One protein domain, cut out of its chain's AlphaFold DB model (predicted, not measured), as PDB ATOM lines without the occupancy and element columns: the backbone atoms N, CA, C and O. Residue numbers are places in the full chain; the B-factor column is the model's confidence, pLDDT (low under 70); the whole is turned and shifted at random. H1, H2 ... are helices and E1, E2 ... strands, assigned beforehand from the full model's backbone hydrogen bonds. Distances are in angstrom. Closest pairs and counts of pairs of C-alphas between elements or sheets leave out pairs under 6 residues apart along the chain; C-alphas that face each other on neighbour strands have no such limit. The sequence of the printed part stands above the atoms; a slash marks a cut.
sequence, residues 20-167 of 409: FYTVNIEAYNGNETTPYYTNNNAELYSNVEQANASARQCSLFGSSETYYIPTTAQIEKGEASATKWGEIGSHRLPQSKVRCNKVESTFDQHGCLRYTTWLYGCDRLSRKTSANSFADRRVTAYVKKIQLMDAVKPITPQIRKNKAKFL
ATOM      1  N   PHE A  20     -21.745 -29.119  -9.208       94.44
ATOM      2  CA  PHE A  20     -22.892 -29.991  -9.032       94.44
ATOM      3  C   PHE A  20     -22.419 -31.423  -8.816       94.44
ATOM      4  O   PHE A  20     -21.294 -31.789  -9.155       94.44
ATOM      5  N   TYR A  21     -23.290 -32.241  -8.253       96.81
ATOM      6  CA  TYR A  21     -23.026 -33.627  -7.914       96.81
ATOM      7  C   TYR A  21     -24.175 -34.468  -8.449       96.81
ATOM      8  O   TYR A  21     -25.333 -34.180  -8.152       96.81
ATOM      9  N   THR A  22     -23.870 -35.483  -9.253       97.50
ATOM     10  CA  THR A  22     -24.880 -36.422  -9.747       97.50
ATOM     11  C   THR A  22     -24.791 -37.743  -9.024       97.50
ATOM     12  O   THR A  22     -23.697 -38.230  -8.742       97.50
ATOM     13  N   VAL A  23     -25.945 -38.335  -8.749       98.25
ATOM     14  CA  VAL A  23     -26.053 -39.678  -8.187       98.25
ATOM     15  C   VAL A  23     -26.279 -40.650  -9.334       98.25
ATOM     16  O   VAL A  23     -27.204 -40.496 -10.130       98.25
ATOM     17  N   ASN A  24     -25.400 -41.636  -9.439       98.38
ATOM     18  CA  ASN A  24     -25.443 -42.687 -10.443       98.38
ATOM     19  C   ASN A  24     -25.776 -43.999  -9.749       98.38
ATOM     20  O   ASN A  24     -25.321 -44.220  -8.628       98.38
ATOM     21  N   ILE A  25     -26.545 -44.864 -10.403       98.31
ATOM     22  CA  ILE A  25     -27.003 -46.123  -9.814       98.31
ATOM     23  C   ILE A  25     -26.730 -47.274 -10.772       98.31
ATOM     24  O   ILE A  25     -27.058 -47.203 -11.955       98.31
ATOM     25  N   GLU A  26     -26.187 -48.357 -10.234       97.75
ATOM     26  CA  GLU A  26     -25.978 -49.632 -10.903       97.75
ATOM     27  C   GLU A  26     -26.584 -50.754 -10.054       97.75
ATOM     28  O   GLU A  26     -26.321 -50.843  -8.855       97.75
ATOM     29  N   ALA A  27     -27.379 -51.637 -10.659       95.19
ATOM     30  CA  ALA A  27     -27.923 -52.811  -9.978       95.19
ATOM     31  C   ALA A  27     -27.545 -54.104 -10.706       95.19
ATOM     32  O   ALA A  27     -27.611 -54.198 -11.933       95.19
ATOM     33  N   TYR A  28     -27.179 -55.111  -9.919       93.56
ATOM     34  CA  TYR A  28     -26.645 -56.402 -10.339       93.56
ATOM     35  C   TYR A  28     -27.445 -57.527  -9.674       93.56
ATOM     36  O   TYR A  28     -27.890 -57.370  -8.531       93.56
ATOM     37  N   ASN A  29     -27.642 -58.657 -10.358       89.31
ATOM     38  CA  ASN A  29     -28.203 -59.847  -9.714       89.31
ATOM     39  C   ASN A  29     -27.060 -60.710  -9.185       89.31
ATOM     40  O   ASN A  29     -26.131 -61.021  -9.925       89.31
ATOM     41  N   GLY A  30     -27.132 -61.094  -7.914       84.38
ATOM     42  CA  GLY A  30     -26.123 -61.902  -7.235       84.38
ATOM     43  C   GLY A  30     -24.701 -61.417  -7.510       84.38
ATOM     44  O   GLY A  30     -24.348 -60.274  -7.214       84.38
ATOM     45  N   ASN A  31     -23.907 -62.296  -8.121       85.62
ATOM     46  CA  ASN A  31     -22.495 -62.068  -8.426       85.62
ATOM     47  C   ASN A  31     -22.241 -61.647  -9.886       85.62
ATOM     48  O   ASN A  31     -21.107 -61.731 -10.353       85.62
ATOM     49  N   GLU A  32     -23.267 -61.205 -10.624       89.75
ATOM     50  CA  GLU A  32     -23.097 -60.715 -11.996       89.75
ATOM     51  C   GLU A  32     -22.099 -59.535 -12.042       89.75
ATOM     52  O   GLU A  32     -22.117 -58.618 -11.214       89.75
ATOM     53  N   THR A  33     -21.210 -59.547 -13.036       92.75
ATOM     54  CA  THR A  33     -20.239 -58.466 -13.275       92.75
ATOM     55  C   THR A  33     -20.838 -57.305 -14.057       92.75
ATOM     56  O   THR A  33     -20.340 -56.189 -13.969       92.75
ATOM     57  N   THR A  34     -21.903 -57.563 -14.815       93.81
ATOM     58  CA  THR A  34     -22.572 -56.571 -15.656       93.81
ATOM     59  C   THR A  34     -23.867 -56.133 -14.979       93.81
ATOM     60  O   THR A  34     -24.667 -56.999 -14.610       93.81
ATOM     61  N   PRO A  35     -24.108 -54.823 -14.805       94.75
ATOM     62  CA  PRO A  35     -25.349 -54.360 -14.208       94.75
ATOM     63  C   PRO A  35     -26.513 -54.608 -15.173       94.75
ATOM     64  O   PRO A  35     -26.418 -54.340 -16.370       94.75
ATOM     65  N   TYR A  36     -27.640 -55.096 -14.657       91.75
ATOM     66  CA  TYR A  36     -28.875 -55.205 -15.446       91.75
ATOM     67  C   TYR A  36     -29.653 -53.883 -15.491       91.75
ATOM     68  O   TYR A  36     -30.612 -53.744 -16.256       91.75
ATOM     69  N   TYR A  37     -29.283 -52.938 -14.629       94.19
ATOM     70  CA  TYR A  37     -29.827 -51.593 -14.580       94.19
ATOM     71  C   TYR A  37     -28.700 -50.603 -14.314       94.19
ATOM     72  O   TYR A  37     -27.930 -50.782 -13.371       94.19
ATOM     73  N   THR A  38     -28.655 -49.547 -15.119       96.44
ATOM     74  CA  THR A  38     -27.722 -48.434 -14.962       96.44
ATOM     75  C   THR A  38     -28.473 -47.135 -15.200       96.44
ATOM     76  O   THR A  38     -29.181 -47.001 -16.198       96.44
ATOM     77  N   ASN A  39     -28.298 -46.170 -14.304       96.75
ATOM     78  CA  ASN A  39     -28.791 -44.812 -14.466       96.75
ATOM     79  C   ASN A  39     -27.673 -43.822 -14.149       96.75
ATOM     80  O   ASN A  39     -27.269 -43.671 -12.999       96.75
ATOM     81  N   ASN A  40     -27.180 -43.160 -15.195       91.94
ATOM     82  CA  ASN A  40     -25.993 -42.309 -15.138       91.94
ATOM     83  C   ASN A  40     -26.282 -40.851 -14.755       91.94
ATOM     84  O   ASN A  40     -25.415 -40.023 -14.997       91.94
ATOM     85  N   ASN A  41     -27.476 -40.529 -14.241       93.19
ATOM     86  CA  ASN A  41     -27.858 -39.236 -13.650       93.19
ATOM     87  C   ASN A  41     -29.229 -39.394 -12.960       93.19
ATOM     88  O   ASN A  41     -30.209 -38.781 -13.378       93.19
ATOM     89  N   ALA A  42     -29.324 -40.266 -11.955       94.62
ATOM     90  CA  ALA A  42     -30.587 -40.513 -11.263       94.62
ATOM     91  C   ALA A  42     -31.091 -39.251 -10.546       94.62
ATOM     92  O   ALA A  42     -32.261 -38.897 -10.676       94.62
ATOM     93  N   GLU A  43     -30.192 -38.548  -9.852       96.06
ATOM     94  CA  GLU A  43     -30.480 -37.300  -9.138       96.06
ATOM     95  C   GLU A  43     -29.314 -36.303  -9.274       96.06
ATOM     96  O   GLU A  43     -28.179 -36.690  -9.576       96.06
ATOM     97  N   LEU A  44     -29.594 -35.008  -9.073       96.44
ATOM     98  CA  LEU A  44     -28.642 -33.898  -9.208       96.44
ATOM     99  C   LEU A  44     -28.750 -32.956  -8.004       96.44
ATOM    100  O   LEU A  44     -29.833 -32.466  -7.694       96.44
ATOM    101  N   TYR A  45     -27.610 -32.634  -7.392       96.56
ATOM    102  CA  TYR A  45     -27.520 -31.771  -6.214       96.56
ATOM    103  C   TYR A  45     -26.439 -30.701  -6.377       96.56
ATOM    104  O   TYR A  45     -25.438 -30.903  -7.062       96.56
ATOM    105  N   SER A  46     -26.613 -29.559  -5.711       94.88
ATOM    106  CA  SER A  46     -25.579 -28.518  -5.565       94.88
ATOM    107  C   SER A  46     -24.677 -28.736  -4.343       94.88
ATOM    108  O   SER A  46     -23.677 -28.043  -4.171       94.88
ATOM    109  N   ASN A  47     -25.025 -29.701  -3.490       95.75
ATOM    110  CA  ASN A  47     -24.385 -29.983  -2.214       95.75
ATOM    111  C   ASN A  47     -23.950 -31.462  -2.155       95.75
ATOM    112  O   ASN A  47     -24.709 -32.350  -2.552       95.75
ATOM    113  N   VAL A  48     -22.724 -31.720  -1.689       96.88
ATOM    114  CA  VAL A  48     -22.137 -33.070  -1.690       96.88
ATOM    115  C   VAL A  48     -22.731 -33.951  -0.593       96.88
ATOM    116  O   VAL A  48     -22.934 -35.140  -0.809       96.88
ATOM    117  N   GLU A  49     -23.080 -33.378   0.559       97.38
ATOM    118  CA  GLU A  49     -23.687 -34.098   1.677       97.38
ATOM    119  C   GLU A  49     -25.067 -34.652   1.295       97.38
ATOM    120  O   GLU A  49     -25.353 -35.821   1.552       97.38
ATOM    121  N   GLN A  50     -25.888 -33.854   0.607       97.06
ATOM    122  CA  GLN A  50     -27.184 -34.280   0.071       97.06
ATOM    123  C   GLN A  50     -27.028 -35.374  -0.988       97.06
ATOM    124  O   GLN A  50     -27.737 -36.378  -0.931       97.06
ATOM    125  N   ALA A  51     -26.074 -35.220  -1.912       97.81
ATOM    126  CA  ALA A  51     -25.799 -36.236  -2.926       97.81
ATOM    127  C   ALA A  51     -25.336 -37.561  -2.304       97.81
ATOM    128  O   ALA A  51     -25.791 -38.631  -2.704       97.81
ATOM    129  N   ASN A  52     -24.458 -37.500  -1.300       98.38
ATOM    130  CA  ASN A  52     -23.971 -38.679  -0.589       98.38
ATOM    131  C   ASN A  52     -25.101 -39.368   0.190       98.38
ATOM    132  O   ASN A  52     -25.218 -40.594   0.144       98.38
ATOM    133  N   ALA A  53     -25.956 -38.596   0.871       97.00
ATOM    134  CA  ALA A  53     -27.123 -39.128   1.572       97.00
ATOM    135  C   ALA A  53     -28.090 -39.829   0.605       97.00
ATOM    136  O   ALA A  53     -28.497 -40.965   0.861       97.00
ATOM    137  N   SER A  54     -28.381 -39.196  -0.535       97.94
ATOM    138  CA  SER A  54     -29.205 -39.784  -1.594       97.94
ATOM    139  C   SER A  54     -28.586 -41.071  -2.149       97.94
ATOM    140  O   SER A  54     -29.277 -42.084  -2.225       97.94
ATOM    141  N   ALA A  55     -27.282 -41.094  -2.455       98.12
ATOM    142  CA  ALA A  55     -26.616 -42.294  -2.959       98.12
ATOM    143  C   ALA A  55     -26.767 -43.473  -1.981       98.12
ATOM    144  O   ALA A  55     -27.177 -44.568  -2.374       98.12
ATOM    145  N   ARG A  56     -26.530 -43.243  -0.682       97.31
ATOM    146  CA  ARG A  56     -26.756 -44.255   0.361       97.31
ATOM    147  C   ARG A  56     -28.205 -44.758   0.358       97.31
ATOM    148  O   ARG A  56     -28.434 -45.968   0.349       97.31
ATOM    149  N   GLN A  57     -29.178 -43.849   0.336       95.94
ATOM    150  CA  GLN A  57     -30.603 -44.194   0.358       95.94
ATOM    151  C   GLN A  57     -31.036 -44.961  -0.898       95.94
ATOM    152  O   GLN A  57     -31.735 -45.968  -0.781       95.94
ATOM    153  N   CYS A  58     -30.572 -44.557  -2.081       96.38
ATOM    154  CA  CYS A  58     -30.813 -45.254  -3.345       96.38
ATOM    155  C   CYS A  58     -30.296 -46.697  -3.308       96.38
ATOM    156  O   CYS A  58     -30.992 -47.624  -3.722       96.38
ATOM    157  N   SER A  59     -29.098 -46.907  -2.756       95.88
ATOM    158  CA  SER A  59     -28.507 -48.242  -2.640       95.88
ATOM    159  C   SER A  59     -29.253 -49.133  -1.641       95.88
ATOM    160  O   SER A  59     -29.484 -50.313  -1.910       95.88
ATOM    161  N   LEU A  60     -29.624 -48.599  -0.473       93.31
ATOM    162  CA  LEU A  60     -30.272 -49.377   0.590       93.31
ATOM    163  C   LEU A  60     -31.750 -49.651   0.305       93.31
ATOM    164  O   LEU A  60     -32.234 -50.759   0.535       93.31
ATOM    165  N   PHE A  61     -32.471 -48.638  -0.174       92.19
ATOM    166  CA  PHE A  61     -33.934 -48.630  -0.186       92.19
ATOM    167  C   PHE A  61     -34.543 -48.579  -1.591       92.19
ATOM    168  O   PHE A  61     -35.761 -48.702  -1.734       92.19
ATOM    169  N   GLY A  62     -33.717 -48.445  -2.632       90.50
ATOM    170  CA  GLY A  62     -34.156 -48.460  -4.021       90.50
ATOM    171  C   GLY A  62     -34.688 -49.826  -4.476       90.50
ATOM    172  O   GLY A  62     -34.144 -50.895  -4.158       90.50
ATOM    173  N   SER A  63     -35.756 -49.803  -5.274       88.31
ATOM    174  CA  SER A  63     -36.331 -50.984  -5.924       88.31
ATOM    175  C   SER A  63     -36.370 -50.834  -7.439       88.31
ATOM    176  O   SER A  63     -36.331 -49.727  -7.966       88.31
ATOM    177  N   SER A  64     -36.500 -51.947  -8.163       87.31
ATOM    178  CA  SER A  64     -36.755 -51.903  -9.607       87.31
ATOM    179  C   SER A  64     -38.052 -51.168  -9.962       87.31
ATOM    180  O   SER A  64     -38.123 -50.570 -11.030       87.31
ATOM    181  N   GLU A  65     -39.055 -51.194  -9.079       84.94
ATOM    182  CA  GLU A  65     -40.346 -50.516  -9.271       84.94
ATOM    183  C   GLU A  65     -40.208 -48.992  -9.250       84.94
ATOM    184  O   GLU A  65     -40.851 -48.302 -10.034       84.94
ATOM    185  N   THR A  66     -39.337 -48.469  -8.384       88.75
ATOM    186  CA  THR A  66     -39.088 -47.026  -8.266       88.75
ATOM    187  C   THR A  66     -37.854 -46.577  -9.039       88.75
ATOM    188  O   THR A  66     -37.314 -45.505  -8.783       88.75
ATOM    189  N   TYR A  67     -37.368 -47.402  -9.975       91.94
ATOM    190  CA  TYR A  67     -36.132 -47.142 -10.720       91.94
ATOM    191  C   TYR A  67     -34.947 -46.804  -9.804       91.94
ATOM    192  O   TYR A  67     -34.103 -45.977 -10.131       91.94
ATOM    193  N   TYR A  68     -34.902 -47.456  -8.642       93.25
ATOM    194  CA  TYR A  68     -33.903 -47.289  -7.592       93.25
ATOM    195  C   TYR A  68     -33.848 -45.914  -6.924       93.25
ATOM    196  O   TYR A  68     -32.956 -45.677  -6.117       93.25
ATOM    197  N   ILE A  69     -34.834 -45.053  -7.175       95.44
ATOM    198  CA  ILE A  69     -35.012 -43.785  -6.470       95.44
ATOM    199  C   ILE A  69     -36.097 -44.015  -5.406       95.44
ATOM    200  O   ILE A  69     -37.259 -44.226  -5.759       95.44
ATOM    201  N   PRO A  70     -35.754 -44.107  -4.113       93.12
ATOM    202  CA  PRO A  70     -36.724 -44.437  -3.079       93.12
ATOM    203  C   PRO A  70     -37.650 -43.248  -2.788       93.12
ATOM    204  O   PRO A  70     -37.236 -42.095  -2.738       93.12
ATOM    205  N   THR A  71     -38.923 -43.540  -2.546       92.00
ATOM    206  CA  THR A  71     -39.908 -42.566  -2.056       92.00
ATOM    207  C   THR A  71     -39.627 -42.167  -0.606       92.00
ATOM    208  O   THR A  71     -38.997 -42.912   0.148       92.00
ATOM    209  N   THR A  72     -40.179 -41.037  -0.159       92.88
ATOM    210  CA  THR A  72     -40.070 -40.580   1.238       92.88
ATOM    211  C   THR A  72     -40.502 -41.657   2.237       92.88
ATOM    212  O   THR A  72     -39.782 -41.943   3.186       92.88
ATOM    213  N   ALA A  73     -41.622 -42.340   1.977       90.31
ATOM    214  CA  ALA A  73     -42.114 -43.408   2.846       90.31
ATOM    215  C   ALA A  73     -41.174 -44.631   2.884       90.31
ATOM    216  O   ALA A  73     -41.068 -45.295   3.917       90.31
ATOM    217  N   GLN A  74     -40.494 -44.947   1.773       89.38
ATOM    218  CA  GLN A  74     -39.468 -45.997   1.739       89.38
ATOM    219  C   GLN A  74     -38.248 -45.613   2.566       89.38
ATOM    220  O   GLN A  74     -37.750 -46.451   3.313       89.38
ATOM    221  N   ILE A  75     -37.798 -44.362   2.452       92.00
ATOM    222  CA  ILE A  75     -36.670 -43.837   3.222       92.00
ATOM    223  C   ILE A  75     -36.998 -43.888   4.714       92.00
ATOM    224  O   ILE A  75     -36.258 -44.499   5.468       92.00
ATOM    225  N   GLU A  76     -38.136 -43.345   5.148       90.12
ATOM    226  CA  GLU A  76     -38.519 -43.322   6.568       90.12
ATOM    227  C   GLU A  76     -38.589 -44.729   7.180       90.12
ATOM    228  O   GLU A  76     -37.986 -44.998   8.223       90.12
ATOM    229  N   LYS A  77     -39.276 -45.664   6.507       87.19
ATOM    230  CA  LYS A  77     -39.367 -47.066   6.953       87.19
ATOM    231  C   LYS A  77     -38.000 -47.756   6.925       87.19
ATOM    232  O   LYS A  77     -37.676 -48.531   7.829       87.19
ATOM    233  N   GLY A  78     -37.209 -47.472   5.893       86.31
ATOM    234  CA  GLY A  78     -35.863 -47.988   5.695       86.31
ATOM    235  C   GLY A  78     -34.908 -47.553   6.802       86.31
ATOM    236  O   GLY A  78     -34.311 -48.407   7.456       86.31
ATOM    237  N   GLU A  79     -34.822 -46.257   7.084       89.50
ATOM    238  CA  GLU A  79     -33.959 -45.684   8.124       89.50
ATOM    239  C   GLU A  79     -34.381 -46.139   9.526       89.50
ATOM    240  O   GLU A  79     -33.533 -46.494  10.348       89.50
ATOM    241  N   ALA A  80     -35.689 -46.227   9.796       86.06
ATOM    242  CA  ALA A  80     -36.191 -46.796  11.046       86.06
ATOM    243  C   ALA A  80     -35.745 -48.260  11.230       86.06
ATOM    244  O   ALA A  80     -35.384 -48.674  12.334       86.06
ATOM    245  N   SER A  81     -35.727 -49.048  10.146       82.06
ATOM    246  CA  SER A  81     -35.232 -50.430  10.183       82.06
ATOM    247  C   SER A  81     -33.713 -50.513  10.357       82.06
ATOM    248  O   SER A  81     -33.242 -51.333  11.147       82.06
ATOM    249  N   ALA A  82     -32.962 -49.634   9.686       80.94
ATOM    250  CA  ALA A  82     -31.507 -49.572   9.762       80.94
ATOM    251  C   ALA A  82     -31.035 -49.122  11.152       80.94
ATOM    252  O   ALA A  82     -30.095 -49.667  11.707       80.94
ATOM    253  N   THR A  83     -31.729 -48.191  11.800       73.56
ATOM    254  CA  THR A  83     -31.328 -47.719  13.139       73.56
ATOM    255  C   THR A  83     -31.391 -48.842  14.183       73.56
ATOM    256  O   THR A  83     -30.594 -48.879  15.117       73.56
ATOM    257  N   LYS A  84     -32.308 -49.802  14.011       71.31
ATOM    258  CA  LYS A  84     -32.496 -50.922  14.943       71.31
ATOM    259  C   LYS A  84     -31.396 -51.988  14.856       71.31
ATOM    260  O   LYS A  84     -31.118 -52.638  15.860       71.31
ATOM    261  N   TRP A  85     -30.812 -52.193  13.676       68.56
ATOM    262  CA  TRP A  85     -29.870 -53.290  13.416       68.56
ATOM    263  C   TRP A  85     -28.512 -52.824  12.870       68.56
ATOM    264  O   TRP A  85     -27.619 -53.642  12.680       68.56
ATOM    265  N   GLY A  86     -28.336 -51.518  12.668       82.81
ATOM    266  CA  GLY A  86     -27.282 -50.952  11.833       82.81
ATOM    267  C   GLY A  86     -27.654 -50.966  10.343       82.81
ATOM    268  O   GLY A  86     -28.753 -51.342   9.937       82.81
ATOM    269  N   GLU A  87     -26.710 -50.564   9.492       81.00
ATOM    270  CA  GLU A  87     -26.895 -50.603   8.028       81.00
ATOM    271  C   GLU A  87     -26.936 -52.037   7.467       81.00
ATOM    272  O   GLU A  87     -27.347 -52.254   6.330       81.00
ATOM    273  N   ILE A  88     -26.514 -53.013   8.272       86.75
ATOM    274  CA  ILE A  88     -26.600 -54.448   8.006       86.75
ATOM    275  C   ILE A  88     -27.763 -54.995   8.834       86.75
ATOM    276  O   ILE A  88     -27.898 -54.680  10.010       86.75
ATOM    277  N   GLY A  89     -28.604 -55.842   8.251       80.50
ATOM    278  CA  GLY A  89     -29.729 -56.441   8.959       80.50
ATOM    279  C   GLY A  89     -30.972 -56.593   8.099       80.50
ATOM    280  O   GLY A  89     -30.927 -56.570   6.872       80.50
ATOM    281  N   SER A  90     -32.115 -56.806   8.749       81.88
ATOM    282  CA  SER A  90     -33.390 -56.969   8.046       81.88
ATOM    283  C   SER A  90     -34.025 -55.610   7.758       81.88
ATOM    284  O   SER A  90     -34.520 -54.952   8.672       81.88
ATOM    285  N   HIS A  91     -34.076 -55.234   6.484       82.38
ATOM    286  CA  HIS A  91     -34.807 -54.072   6.000       82.38
ATOM    287  C   HIS A  91     -36.205 -54.476   5.542       82.38
ATOM    288  O   HIS A  91     -36.417 -55.491   4.872       82.38
ATOM    289  N   ARG A  92     -37.195 -53.653   5.883       70.75
ATOM    290  CA  ARG A  92     -38.531 -53.788   5.303       70.75
ATOM    291  C   ARG A  92     -38.648 -52.836   4.130       70.75
ATOM    292  O   ARG A  92     -38.878 -51.648   4.323       70.75
ATOM    293  N   LEU A  93     -38.498 -53.379   2.929       70.44
ATOM    294  CA  LEU A  93     -38.861 -52.669   1.711       70.44
ATOM    295  C   LEU A  93     -40.352 -52.896   1.427       70.44
ATOM    296  O   LEU A  93     -40.946 -53.848   1.948       70.44
ATOM    297  N   PRO A  94     -41.003 -52.023   0.640       64.38
ATOM    298  CA  PRO A  94     -42.374 -52.257   0.217       64.38
ATOM    299  C   PRO A  94     -42.487 -53.645  -0.400       64.38
ATOM    300  O   PRO A  94     -41.687 -54.015  -1.255       64.38
ATOM    301  N   GLN A  95     -43.458 -54.419   0.080       68.12
ATOM    302  CA  GLN A  95     -43.780 -55.752  -0.434       68.12
ATOM    303  C   GLN A  95     -42.677 -56.821  -0.296       68.12
ATOM    304  O   GLN A  95     -42.882 -57.943  -0.757       68.12
ATOM    305  N   SER A  96     -41.546 -56.531   0.360       70.88
ATOM    306  CA  SER A  96     -40.422 -57.470   0.452       70.88
ATOM    307  C   SER A  96     -39.679 -57.377   1.788       70.88
ATOM    308  O   SER A  96     -39.415 -56.296   2.323       70.88
ATOM    309  N   LYS A  97     -39.335 -58.539   2.350       77.75
ATOM    310  CA  LYS A  97     -38.485 -58.647   3.541       77.75
ATOM    311  C   LYS A  97     -37.060 -58.901   3.079       77.75
ATOM    312  O   LYS A  97     -36.664 -60.045   2.894       77.75
ATOM    313  N   VAL A  98     -36.301 -57.828   2.931       86.75
ATOM    314  CA  VAL A  98     -34.932 -57.897   2.434       86.75
ATOM    315  C   VAL A  98     -33.956 -57.915   3.598       86.75
ATOM    316  O   VAL A  98     -34.174 -57.271   4.622       86.75
ATOM    317  N   ARG A  99     -32.851 -58.638   3.459       88.75
ATOM    318  CA  ARG A  99     -31.736 -58.564   4.403       88.75
ATOM    319  C   ARG A  99     -30.525 -57.948   3.729       88.75
ATOM    320  O   ARG A  99     -30.038 -58.499   2.753       88.75
ATOM    321  N   CYS A 100     -30.039 -56.832   4.255       91.31
ATOM    322  CA  CYS A 100     -28.709 -56.342   3.934       91.31
ATOM    323  C   CYS A 100     -27.702 -57.178   4.715       91.31
ATOM    324  O   CYS A 100     -27.766 -57.219   5.942       91.31
ATOM    325  N   ASN A 101     -26.810 -57.883   4.028       91.31
ATOM    326  CA  ASN A 101     -25.768 -58.670   4.694       91.31
ATOM    327  C   ASN A 101     -24.426 -57.931   4.743       91.31
ATOM    328  O   ASN A 101     -23.586 -58.239   5.585       91.31
ATOM    329  N   LYS A 102     -24.214 -56.993   3.820       94.25
ATOM    330  CA  LYS A 102     -22.943 -56.330   3.602       94.25
ATOM    331  C   LYS A 102     -23.190 -54.953   3.015       94.25
ATOM    332  O   LYS A 102     -24.042 -54.765   2.144       94.25
ATOM    333  N   VAL A 103     -22.379 -54.022   3.483       95.69
ATOM    334  CA  VAL A 103     -22.282 -52.661   2.984       95.69
ATOM    335  C   VAL A 103     -20.809 -52.355   2.765       95.69
ATOM    336  O   VAL A 103     -19.970 -52.726   3.583       95.69
ATOM    337  N   GLU A 104     -20.496 -51.668   1.674       97.44
ATOM    338  CA  GLU A 104     -19.182 -51.080   1.436       97.44
ATOM    339  C   GLU A 104     -19.341 -49.610   1.068       97.44
ATOM    340  O   GLU A 104     -20.185 -49.248   0.246       97.44
ATOM    341  N   SER A 105     -18.503 -48.767   1.660       97.81
ATOM    342  CA  SER A 105     -18.444 -47.343   1.367       97.81
ATOM    343  C   SER A 105     -17.005 -46.918   1.101       97.81
ATOM    344  O   SER A 105     -16.068 -47.321   1.789       97.81
ATOM    345  N   THR A 106     -16.825 -46.103   0.068       98.06
ATOM    346  CA  THR A 106     -15.537 -45.494  -0.277       98.06
ATOM    347  C   THR A 106     -15.761 -44.045  -0.677       98.06
ATOM    348  O   THR A 106     -16.767 -43.744  -1.320       98.06
ATOM    349  N   PHE A 107     -14.820 -43.168  -0.340       98.19
ATOM    350  CA  PHE A 107     -14.847 -41.759  -0.724       98.19
ATOM    351  C   PHE A 107     -13.703 -41.456  -1.685       98.19
ATOM    352  O   PHE A 107     -12.593 -41.964  -1.512       98.19
ATOM    353  N   ASP A 108     -13.969 -40.628  -2.691       97.19
ATOM    354  CA  ASP A 108     -12.921 -40.094  -3.556       97.19
ATOM    355  C   ASP A 108     -12.235 -38.858  -2.938       97.19
ATOM    356  O   ASP A 108     -12.589 -38.370  -1.863       97.19
ATOM    357  N   GLN A 109     -11.249 -38.309  -3.652       96.19
ATOM    358  CA  GLN A 109     -10.518 -37.096  -3.258       96.19
ATOM    359  C   GLN A 109     -11.388 -35.824  -3.165       96.19
ATOM    360  O   GLN A 109     -10.914 -34.783  -2.712       96.19
ATOM    361  N   HIS A 110     -12.632 -35.869  -3.644       93.81
ATOM    362  CA  HIS A 110     -13.590 -34.766  -3.618       93.81
ATOM    363  C   HIS A 110     -14.700 -34.979  -2.580       93.81
ATOM    364  O   HIS A 110     -15.634 -34.180  -2.536       93.81
ATOM    365  N   GLY A 111     -14.614 -36.035  -1.763       96.12
ATOM    366  CA  GLY A 111     -15.636 -36.383  -0.777       96.12
ATOM    367  C   GLY A 111     -16.899 -36.998  -1.385       96.12
ATOM    368  O   GLY A 111     -17.914 -37.095  -0.698       96.12
ATOM    369  N   CYS A 112     -16.866 -37.415  -2.654       98.12
ATOM    370  CA  CYS A 112     -17.986 -38.090  -3.303       98.12
ATOM    371  C   CYS A 112     -18.035 -39.557  -2.864       98.12
ATOM    372  O   CYS A 112     -17.039 -40.282  -2.941       98.12
ATOM    373  N   LEU A 113     -19.204 -39.992  -2.401       98.38
ATOM    374  CA  LEU A 113     -19.433 -41.340  -1.898       98.38
ATOM    375  C   LEU A 113     -19.686 -42.327  -3.043       98.38
ATOM    376  O   LEU A 113     -20.518 -42.077  -3.911       98.38
ATOM    377  N   ARG A 114     -19.058 -43.501  -2.979       98.50
ATOM    378  CA  ARG A 114     -19.518 -44.731  -3.635       98.50
ATOM    379  C   ARG A 114     -19.970 -45.703  -2.556       98.50
ATOM    380  O   ARG A 114     -19.160 -46.117  -1.729       98.50
ATOM    381  N   TYR A 115     -21.248 -46.052  -2.579       98.38
ATOM    382  CA  TYR A 115     -21.902 -46.902  -1.595       98.38
ATOM    383  C   TYR A 115     -22.459 -48.144  -2.289       98.38
ATOM    384  O   TYR A 115     -23.146 -48.035  -3.302       98.38
ATOM    385  N   THR A 116     -22.124 -49.325  -1.779       97.69
ATOM    386  CA  THR A 116     -22.571 -50.608  -2.328       97.69
ATOM    387  C   THR A 116     -23.242 -51.434  -1.248       97.69
ATOM    388  O   THR A 116     -22.701 -51.596  -0.157       97.69
ATOM    389  N   THR A 117     -24.409 -51.981  -1.566       95.75
ATOM    390  CA  THR A 117     -25.222 -52.818  -0.683       95.75
ATOM    391  C   THR A 117     -25.450 -54.177  -1.317       95.75
ATOM    392  O   THR A 117     -25.741 -54.284  -2.510       95.75
ATOM    393  N   TRP A 118     -25.344 -55.227  -0.507       94.56
ATOM    394  CA  TRP A 118     -25.695 -56.589  -0.890       94.56
ATOM    395  C   TRP A 118     -26.927 -57.011  -0.102       94.56
ATOM    396  O   TRP A 118     -26.970 -56.958   1.127       94.56
ATOM    397  N   LEU A 119     -27.961 -57.378  -0.842       91.94
ATOM    398  CA  LEU A 119     -29.315 -57.563  -0.364       91.94
ATOM    399  C   LEU A 119     -29.786 -58.974  -0.725       91.94
ATOM    400  O   LEU A 119     -29.642 -59.401  -1.863       91.94
ATOM    401  N   TYR A 120     -30.363 -59.679   0.241       88.69
ATOM    402  CA  TYR A 120     -30.826 -61.064   0.137       88.69
ATOM    403  C   TYR A 120     -32.330 -61.100   0.360       88.69
ATOM    404  O   TYR A 120     -32.878 -60.277   1.100       88.69
ATOM    405  N   GLY A 121     -33.000 -62.071  -0.254       81.06
ATOM    406  CA  GLY A 121     -34.454 -62.182  -0.170       81.06
ATOM    407  C   GLY A 121     -35.183 -61.028  -0.863       81.06
ATOM    408  O   GLY A 121     -36.212 -60.557  -0.388       81.06
ATOM    409  N   CYS A 122     -34.624 -60.532  -1.971       73.62
ATOM    410  CA  CYS A 122     -35.182 -59.443  -2.773       73.62
ATOM    411  C   CYS A 122     -36.335 -59.900  -3.677       73.62
ATOM    412  O   CYS A 122     -36.355 -59.585  -4.871       73.62
ATOM    413  N   ASP A 123     -37.304 -60.619  -3.115       67.00
ATOM    414  CA  ASP A 123     -38.468 -61.102  -3.855       67.00
ATOM    415  C   ASP A 123     -39.156 -59.917  -4.537       67.00
ATOM    416  O   ASP A 123     -39.449 -58.915  -3.883       67.00
ATOM    417  N   ARG A 124     -39.381 -60.024  -5.854       64.25
ATOM    418  CA  ARG A 124     -40.033 -59.008  -6.714       64.25
ATOM    419  C   ARG A 124     -39.258 -57.706  -6.941       64.25
ATOM    420  O   ARG A 124     -39.681 -56.885  -7.747       64.25
ATOM    421  N   LEU A 125     -38.110 -57.530  -6.293       63.31
ATOM    422  CA  LEU A 125     -37.249 -56.355  -6.464       63.31
ATOM    423  C   LEU A 125     -36.113 -56.588  -7.476       63.31
ATOM    424  O   LEU A 125     -35.416 -55.640  -7.849       63.31
ATOM    425  N   SER A 126     -35.900 -57.843  -7.890       63.25
ATOM    426  CA  SER A 126     -35.036 -58.216  -9.014       63.25
ATOM    427  C   SER A 126     -35.858 -58.356 -10.297       63.25
ATOM    428  O   SER A 126     -36.942 -58.934 -10.314       63.25
ATOM    429  N   ARG A 127     -35.304 -57.862 -11.409       63.81
ATOM    430  CA  ARG A 127     -35.941 -57.898 -12.733       63.81
ATOM    431  C   ARG A 127     -35.974 -59.302 -13.359       63.81
ATOM    432  O   ARG A 127     -36.702 -59.503 -14.323       63.81
ATOM    433  N   LYS A 128     -35.159 -60.244 -12.861       58.91
ATOM    434  CA  LYS A 128     -34.960 -61.580 -13.461       58.91
ATOM    435  C   LYS A 128     -35.656 -62.721 -12.720       58.91
ATOM    436  O   LYS A 128     -35.710 -63.830 -13.243       58.91
ATOM    437  N   THR A 129     -36.172 -62.498 -11.520       53.03
ATOM    438  CA  THR A 129     -36.688 -63.601 -10.711       53.03
ATOM    439  C   THR A 129     -38.109 -63.958 -11.113       53.03
ATOM    440  O   THR A 129     -39.051 -63.224 -10.818       53.03
ATOM    441  N   SER A 130     -38.271 -65.133 -11.728       56.03
ATOM    442  CA  SER A 130     -39.516 -65.897 -11.629       56.03
ATOM    443  C   SER A 130     -39.981 -65.895 -10.170       56.03
ATOM    444  O   SER A 130     -39.138 -65.996  -9.275       56.03
ATOM    445  N   ALA A 131     -41.291 -65.779  -9.940       54.66
ATOM    446  CA  ALA A 131     -41.936 -65.417  -8.671       54.66
ATOM    447  C   ALA A 131     -41.527 -66.199  -7.394       54.66
ATOM    448  O   ALA A 131     -41.962 -65.816  -6.313       54.66
ATOM    449  N   ASN A 132     -40.689 -67.236  -7.499       51.72
ATOM    450  CA  ASN A 132     -40.269 -68.127  -6.413       51.72
ATOM    451  C   ASN A 132     -38.745 -68.184  -6.161       51.72
ATOM    452  O   ASN A 132     -38.302 -69.041  -5.403       51.72
ATOM    453  N   SER A 133     -37.926 -67.335  -6.790       55.75
ATOM    454  CA  SER A 133     -36.472 -67.325  -6.532       55.75
ATOM    455  C   SER A 133     -36.072 -66.125  -5.677       55.75
ATOM    456  O   SER A 133     -36.192 -64.985  -6.123       55.75
ATOM    457  N   PHE A 134     -35.576 -66.398  -4.467       60.06
ATOM    458  CA  PHE A 134     -34.867 -65.423  -3.645       60.06
ATOM    459  C   PHE A 134     -33.558 -65.078  -4.362       60.06
ATOM    460  O   PHE A 134     -32.568 -65.793  -4.219       60.06
ATOM    461  N   ALA A 135     -33.551 -64.037  -5.195       71.25
ATOM    462  CA  ALA A 135     -32.301 -63.564  -5.773       71.25
ATOM    463  C   ALA A 135     -31.622 -62.591  -4.826       71.25
ATOM    464  O   ALA A 135     -32.224 -61.626  -4.341       71.25
ATOM    465  N   ASP A 136     -30.334 -62.827  -4.646       86.56
ATOM    466  CA  ASP A 136     -29.437 -61.840  -4.091       86.56
ATOM    467  C   ASP A 136     -29.303 -60.689  -5.086       86.56
ATOM    468  O   ASP A 136     -29.380 -60.855  -6.309       86.56
ATOM    469  N   ARG A 137     -29.100 -59.490  -4.565       90.06
ATOM    470  CA  ARG A 137     -28.992 -58.268  -5.345       90.06
ATOM    471  C   ARG A 137     -27.854 -57.439  -4.797       90.06
ATOM    472  O   ARG A 137     -27.792 -57.182  -3.600       90.06
ATOM    473  N   ARG A 138     -26.995 -56.960  -5.686       94.31
ATOM    474  CA  ARG A 138     -26.001 -55.944  -5.356       94.31
ATOM    475  C   ARG A 138     -26.428 -54.635  -5.999       94.31
ATOM    476  O   ARG A 138     -26.658 -54.600  -7.206       94.31
ATOM    477  N   VAL A 139     -26.546 -53.574  -5.213       95.25
ATOM    478  CA  VAL A 139     -26.821 -52.222  -5.713       95.25
ATOM    479  C   VAL A 139     -25.629 -51.353  -5.365       95.25
ATOM    480  O   VAL A 139     -25.146 -51.394  -4.239       95.25
ATOM    481  N   THR A 140     -25.133 -50.600  -6.335       97.94
ATOM    482  CA  THR A 140     -24.071 -49.617  -6.149       97.94
ATOM    483  C   THR A 140     -24.615 -48.263  -6.562       97.94
ATOM    484  O   THR A 140     -25.012 -48.077  -7.708       97.94
ATOM    485  N   ALA A 141     -24.603 -47.308  -5.643       98.19
ATOM    486  CA  ALA A 141     -24.895 -45.916  -5.934       98.19
ATOM    487  C   ALA A 141     -23.650 -45.068  -5.671       98.19
ATOM    488  O   ALA A 141     -22.976 -45.236  -4.653       98.19
ATOM    489  N   TYR A 142     -23.312 -44.171  -6.593       98.44
ATOM    490  CA  TYR A 142     -22.121 -43.341  -6.459       98.44
ATOM    491  C   TYR A 142     -22.326 -41.915  -6.942       98.44
ATOM    492  O   TYR A 142     -22.992 -41.643  -7.944       98.44
ATOM    493  N   VAL A 143     -21.701 -41.000  -6.215       98.31
ATOM    494  CA  VAL A 143     -21.727 -39.575  -6.486       98.31
ATOM    495  C   VAL A 143     -20.600 -39.223  -7.445       98.31
ATOM    496  O   VAL A 143     -19.462 -39.661  -7.285       98.31
ATOM    497  N   LYS A 144     -20.911 -38.413  -8.452       97.62
ATOM    498  CA  LYS A 144     -19.937 -37.865  -9.388       97.62
ATOM    499  C   LYS A 144     -19.998 -36.350  -9.345       97.62
ATOM    500  O   LYS A 144     -21.028 -35.750  -9.644       97.62
ATOM    501  N   LYS A 145     -18.869 -35.722  -9.026       95.50
ATOM    502  CA  LYS A 145     -18.703 -34.277  -9.172       95.50
ATOM    503  C   LYS A 145     -18.733 -33.900 -10.653       95.50
ATOM    504  O   LYS A 145     -17.945 -34.410 -11.451       95.50
ATOM    505  N   ILE A 146     -19.622 -32.985 -11.009       92.06
ATOM    506  CA  ILE A 146     -19.738 -32.401 -12.340       92.06
ATOM    507  C   ILE A 146     -19.518 -30.900 -12.228       92.06
ATOM    508  O   ILE A 146     -20.153 -30.194 -11.447       92.06
ATOM    509  N   GLN A 147     -18.614 -30.401 -13.057       85.50
ATOM    510  CA  GLN A 147     -18.489 -28.977 -13.287       85.50
ATOM    511  C   GLN A 147     -19.415 -28.627 -14.451       85.50
ATOM    512  O   GLN A 147     -19.157 -29.031 -15.586       85.50
ATOM    513  N   LEU A 148     -20.503 -27.901 -14.175       73.44
ATOM    514  CA  LEU A 148     -21.343 -27.342 -15.233       73.44
ATOM    515  C   LEU A 148     -20.603 -26.157 -15.853       73.44
ATOM    516  O   LEU A 148     -20.823 -24.994 -15.533       73.44
ATOM    517  N   MET A 149     -19.669 -26.477 -16.737       63.53
ATOM    518  CA  MET A 149     -19.186 -25.543 -17.736       63.53
ATOM    519  C   MET A 149     -20.015 -25.808 -18.983       63.53
ATOM    520  O   MET A 149     -19.996 -26.926 -19.499       63.53
ATOM    521  N   ASP A 150     -20.736 -24.801 -19.477       54.06
ATOM    522  CA  ASP A 150     -21.342 -24.860 -20.809       54.06
ATOM    523  C   ASP A 150     -20.227 -24.746 -21.864       54.06
ATOM    524  O   ASP A 150     -20.062 -23.749 -22.562       54.06
ATOM    525  N   ALA A 151     -19.357 -25.757 -21.899       53.25
ATOM    526  CA  ALA A 151     -18.277 -25.872 -22.867       53.25
ATOM    527  C   ALA A 151     -18.816 -26.294 -24.243       53.25
ATOM    528  O   ALA A 151     -18.125 -26.145 -25.247       53.25
ATOM    529  N   VAL A 152     -20.049 -26.815 -24.291       54.19
ATOM    530  CA  VAL A 152     -20.696 -27.294 -25.518       54.19
ATOM    531  C   VAL A 152     -21.308 -26.135 -26.304       54.19
ATOM    532  O   VAL A 152     -21.241 -26.143 -27.534       54.19
ATOM    533  N   LYS A 153     -21.857 -25.109 -25.635       62.03
ATOM    534  CA  LYS A 153     -22.331 -23.883 -26.291       62.03
ATOM    535  C   LYS A 153     -21.496 -22.677 -25.864       62.03
ATOM    536  O   LYS A 153     -21.915 -21.914 -24.994       62.03
ATOM    537  N   PRO A 154     -20.334 -22.440 -26.503       63.78
ATOM    538  CA  PRO A 154     -19.581 -21.222 -26.249       63.78
ATOM    539  C   PRO A 154     -20.473 -20.003 -26.504       63.78
ATOM    540  O   PRO A 154     -21.170 -19.926 -27.520       63.78
ATOM    541  N   ILE A 155     -20.440 -19.030 -25.589       70.19
ATOM    542  CA  ILE A 155     -21.131 -17.753 -25.787       70.19
ATOM    543  C   ILE A 155     -20.461 -17.033 -26.960       70.19
ATOM    544  O   ILE A 155     -19.429 -16.372 -26.805       70.19
ATOM    545  N   THR A 156     -21.056 -17.168 -28.144       77.88
ATOM    546  CA  THR A 156     -20.588 -16.498 -29.357       77.88
ATOM    547  C   THR A 156     -20.761 -14.979 -29.231       77.88
ATOM    548  O   THR A 156     -21.626 -14.507 -28.480       77.88
ATOM    549  N   PRO A 157     -19.986 -14.173 -29.979       78.81
ATOM    550  CA  PRO A 157     -20.162 -12.722 -29.998       78.81
ATOM    551  C   PRO A 157     -21.599 -12.295 -30.341       78.81
ATOM    552  O   PRO A 157     -22.108 -11.339 -29.763       78.81
ATOM    553  N   GLN A 158     -22.283 -13.023 -31.230       80.19
ATOM    554  CA  GLN A 158     -23.682 -12.783 -31.596       80.19
ATOM    555  C   GLN A 158     -24.641 -13.037 -30.424       80.19
ATOM    556  O   GLN A 158     -25.499 -12.197 -30.158       80.19
ATOM    557  N   ILE A 159     -24.479 -14.145 -29.687       79.31
ATOM    558  CA  ILE A 159     -25.282 -14.422 -28.482       79.31
ATOM    559  C   ILE A 159     -25.043 -13.330 -27.430       79.31
ATOM    560  O   ILE A 159     -25.993 -12.834 -26.829       79.31
ATOM    561  N   ARG A 160     -23.790 -12.883 -27.268       79.38
ATOM    562  CA  ARG A 160     -23.425 -11.802 -26.341       79.38
ATOM    563  C   ARG A 160     -24.059 -10.460 -26.713       79.38
ATOM    564  O   ARG A 160     -24.536  -9.761 -25.828       79.38
ATOM    565  N   LYS A 161     -24.112 -10.108 -28.002       84.06
ATOM    566  CA  LYS A 161     -24.799  -8.890 -28.481       84.06
ATOM    567  C   LYS A 161     -26.306  -8.943 -28.232       84.06
ATOM    568  O   LYS A 161     -26.905  -7.938 -27.873       84.06
ATOM    569  N   ASN A 162     -26.903 -10.127 -28.357       82.62
ATOM    570  CA  ASN A 162     -28.325 -10.339 -28.099       82.62
ATOM    571  C   ASN A 162     -28.676 -10.423 -26.606       82.62
ATOM    572  O   ASN A 162     -29.854 -10.540 -26.270       82.62
ATOM    573  N   LYS A 163     -27.691 -10.345 -25.703       76.06
ATOM    574  CA  LYS A 163     -27.899 -10.465 -24.257       76.06
ATOM    575  C   LYS A 163     -28.960  -9.487 -23.748       76.06
ATOM    576  O   LYS A 163     -29.885  -9.919 -23.077       76.06
ATOM    577  N   ALA A 164     -28.876  -8.213 -24.137       76.00
ATOM    578  CA  ALA A 164     -29.829  -7.178 -23.725       76.00
ATOM    579  C   ALA A 164     -31.268  -7.422 -24.227       76.00
ATOM    580  O   ALA A 164     -32.217  -6.897 -23.662       76.00
ATOM    581  N   LYS A 165     -31.446  -8.238 -25.277       83.88
ATOM    582  CA  LYS A 165     -32.770  -8.611 -25.797       83.88
ATOM    583  C   LYS A 165     -33.415  -9.751 -25.004       83.88
ATOM    584  O   LYS A 165     -34.637  -9.847 -24.968       83.88
ATOM    585  N   PHE A 166     -32.606 -10.639 -24.426       80.38
ATOM    586  CA  PHE A 166     -33.069 -11.886 -23.805       80.38
ATOM    587  C   PHE A 166     -32.818 -11.962 -22.292       80.38
ATOM    588  O   PHE A 166     -33.241 -12.923 -21.657       80.38
ATOM    589  N   LEU A 167     -32.146 -10.968 -21.710       79.94
ATOM    590  CA  LEU A 167     -31.939 -10.818 -20.272       79.94
ATOM    591  C   LEU A 167     -32.315  -9.393 -19.845       79.94
ATOM    592  O   LEU A 167     -32.039  -8.458 -20.596       79.94
TER     593      LEU A 167
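What this domain is: This is residues 20 to 167 of the 409 residues of an uncharacterized protein of Ascobolus immersus RN42 (UniProt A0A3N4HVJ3). A twisted sheet of six strands curls round the helix H1, and a second helix, H2, covers the edge strand E3 on the same face. This compact body has an arm: residues 149 to 167, with the two short helices H3 and H4, stand free and stick out from it. The printed part has 148 residues with six named strands and four named helices, in the order E1, E2, H1, H2, E3, E4, E5, E6, H3, H4; the class is mixed, helices and strands. The sheet's order is E2, E1, E6, E5, E4, E3, antiparallel throughout. The whole is loose, with a radius of gyration of the C-alphas of 18.9 A and spans of 64 by 31 by 29 A, whereas the body without the arm spans 46 by 32 by 22 A.

Where its parts are: E1, residues 20 to 29, begins at C-alpha 20 at (-22.892, -29.991, -9.032) and is 30.3 A long. E2, residues 37 to 45, is 21.6 A long. H1, residues 48 to 61, measures 19.6 A, from C-alpha 48 at (-22.137, -33.070, -1.690). H2, residues 72 to 85, measures 20.3 A. E3, residues 89 to 93, is short. E4, residues 96 to 107, spans 30.0 A and bends by 62 degrees at residue 101. E5, residues 113 to 120, is 22.9 A long, and E6, residues 137 to 147, is 32.1 A long. H3, residues 157 to 161, and H4, residues 163 to 166, are short; H4 ends at C-alpha 166 at (-33.069, -11.886, -23.805).

How they stand to each other: The sheet's strands E3, E4, E5 and E6 form a meander, each strand the antiparallel neighbour of the one before. E1 and E2 form a hairpin, with N 21 and O 45 at 2.8 A. E1 and E6 are antiparallel neighbours at 160 degrees, with N 24 and O 142 at 2.8 A. E5 and E6 form a hairpin at 166 degrees, with N 117 and O 139 at 2.8 A. E4 and E5 form a hairpin, with N 104 and O 116 at 2.9 A. E3 and E4 form a hairpin at 114 degrees, with N 91 and O 98 at 2.8 A. H1 is on one face of the sheet, two layers, a helix on one face of a sheet; its closest C-alphas to E6 are those of Ala 55 and Ala 141, 5.0 A apart. H2 is on the same face and lies over E3, at a height over the sheet of 7.6 A on a local plane fitted to 6 C-alphas, only just enough; it runs along the strands, at 14 degrees to E3 on the local plane. The closest C-alphas of H2 and E3 are those of Ser 81 and His 91, 5.6 A apart. H1, with residues 57 to 61 alone, touches H2, about perpendicular at 80 degrees, closest at the C-alphas of Phe 61 and Gly 78, 6.2 A apart. H3 and H4 are not on the sheet and meet only through their link. Every O i to N i+4 pair is within hydrogen-bond range in H1 and H3; in H2 it is 8 of 10, and H4 is too short for such a pair.

The domain as a whole: The C-alphas farthest apart are those of Asn 132 and Lys 161, at 65.1 A. The printed part has no cut. The link from E5 to E6, residues 121 to 136, is long. The mean pLDDT of the printed part is 85.8; residue 85 and residues 94 to 95, 123 to 134 and 149 to 154 are under 70.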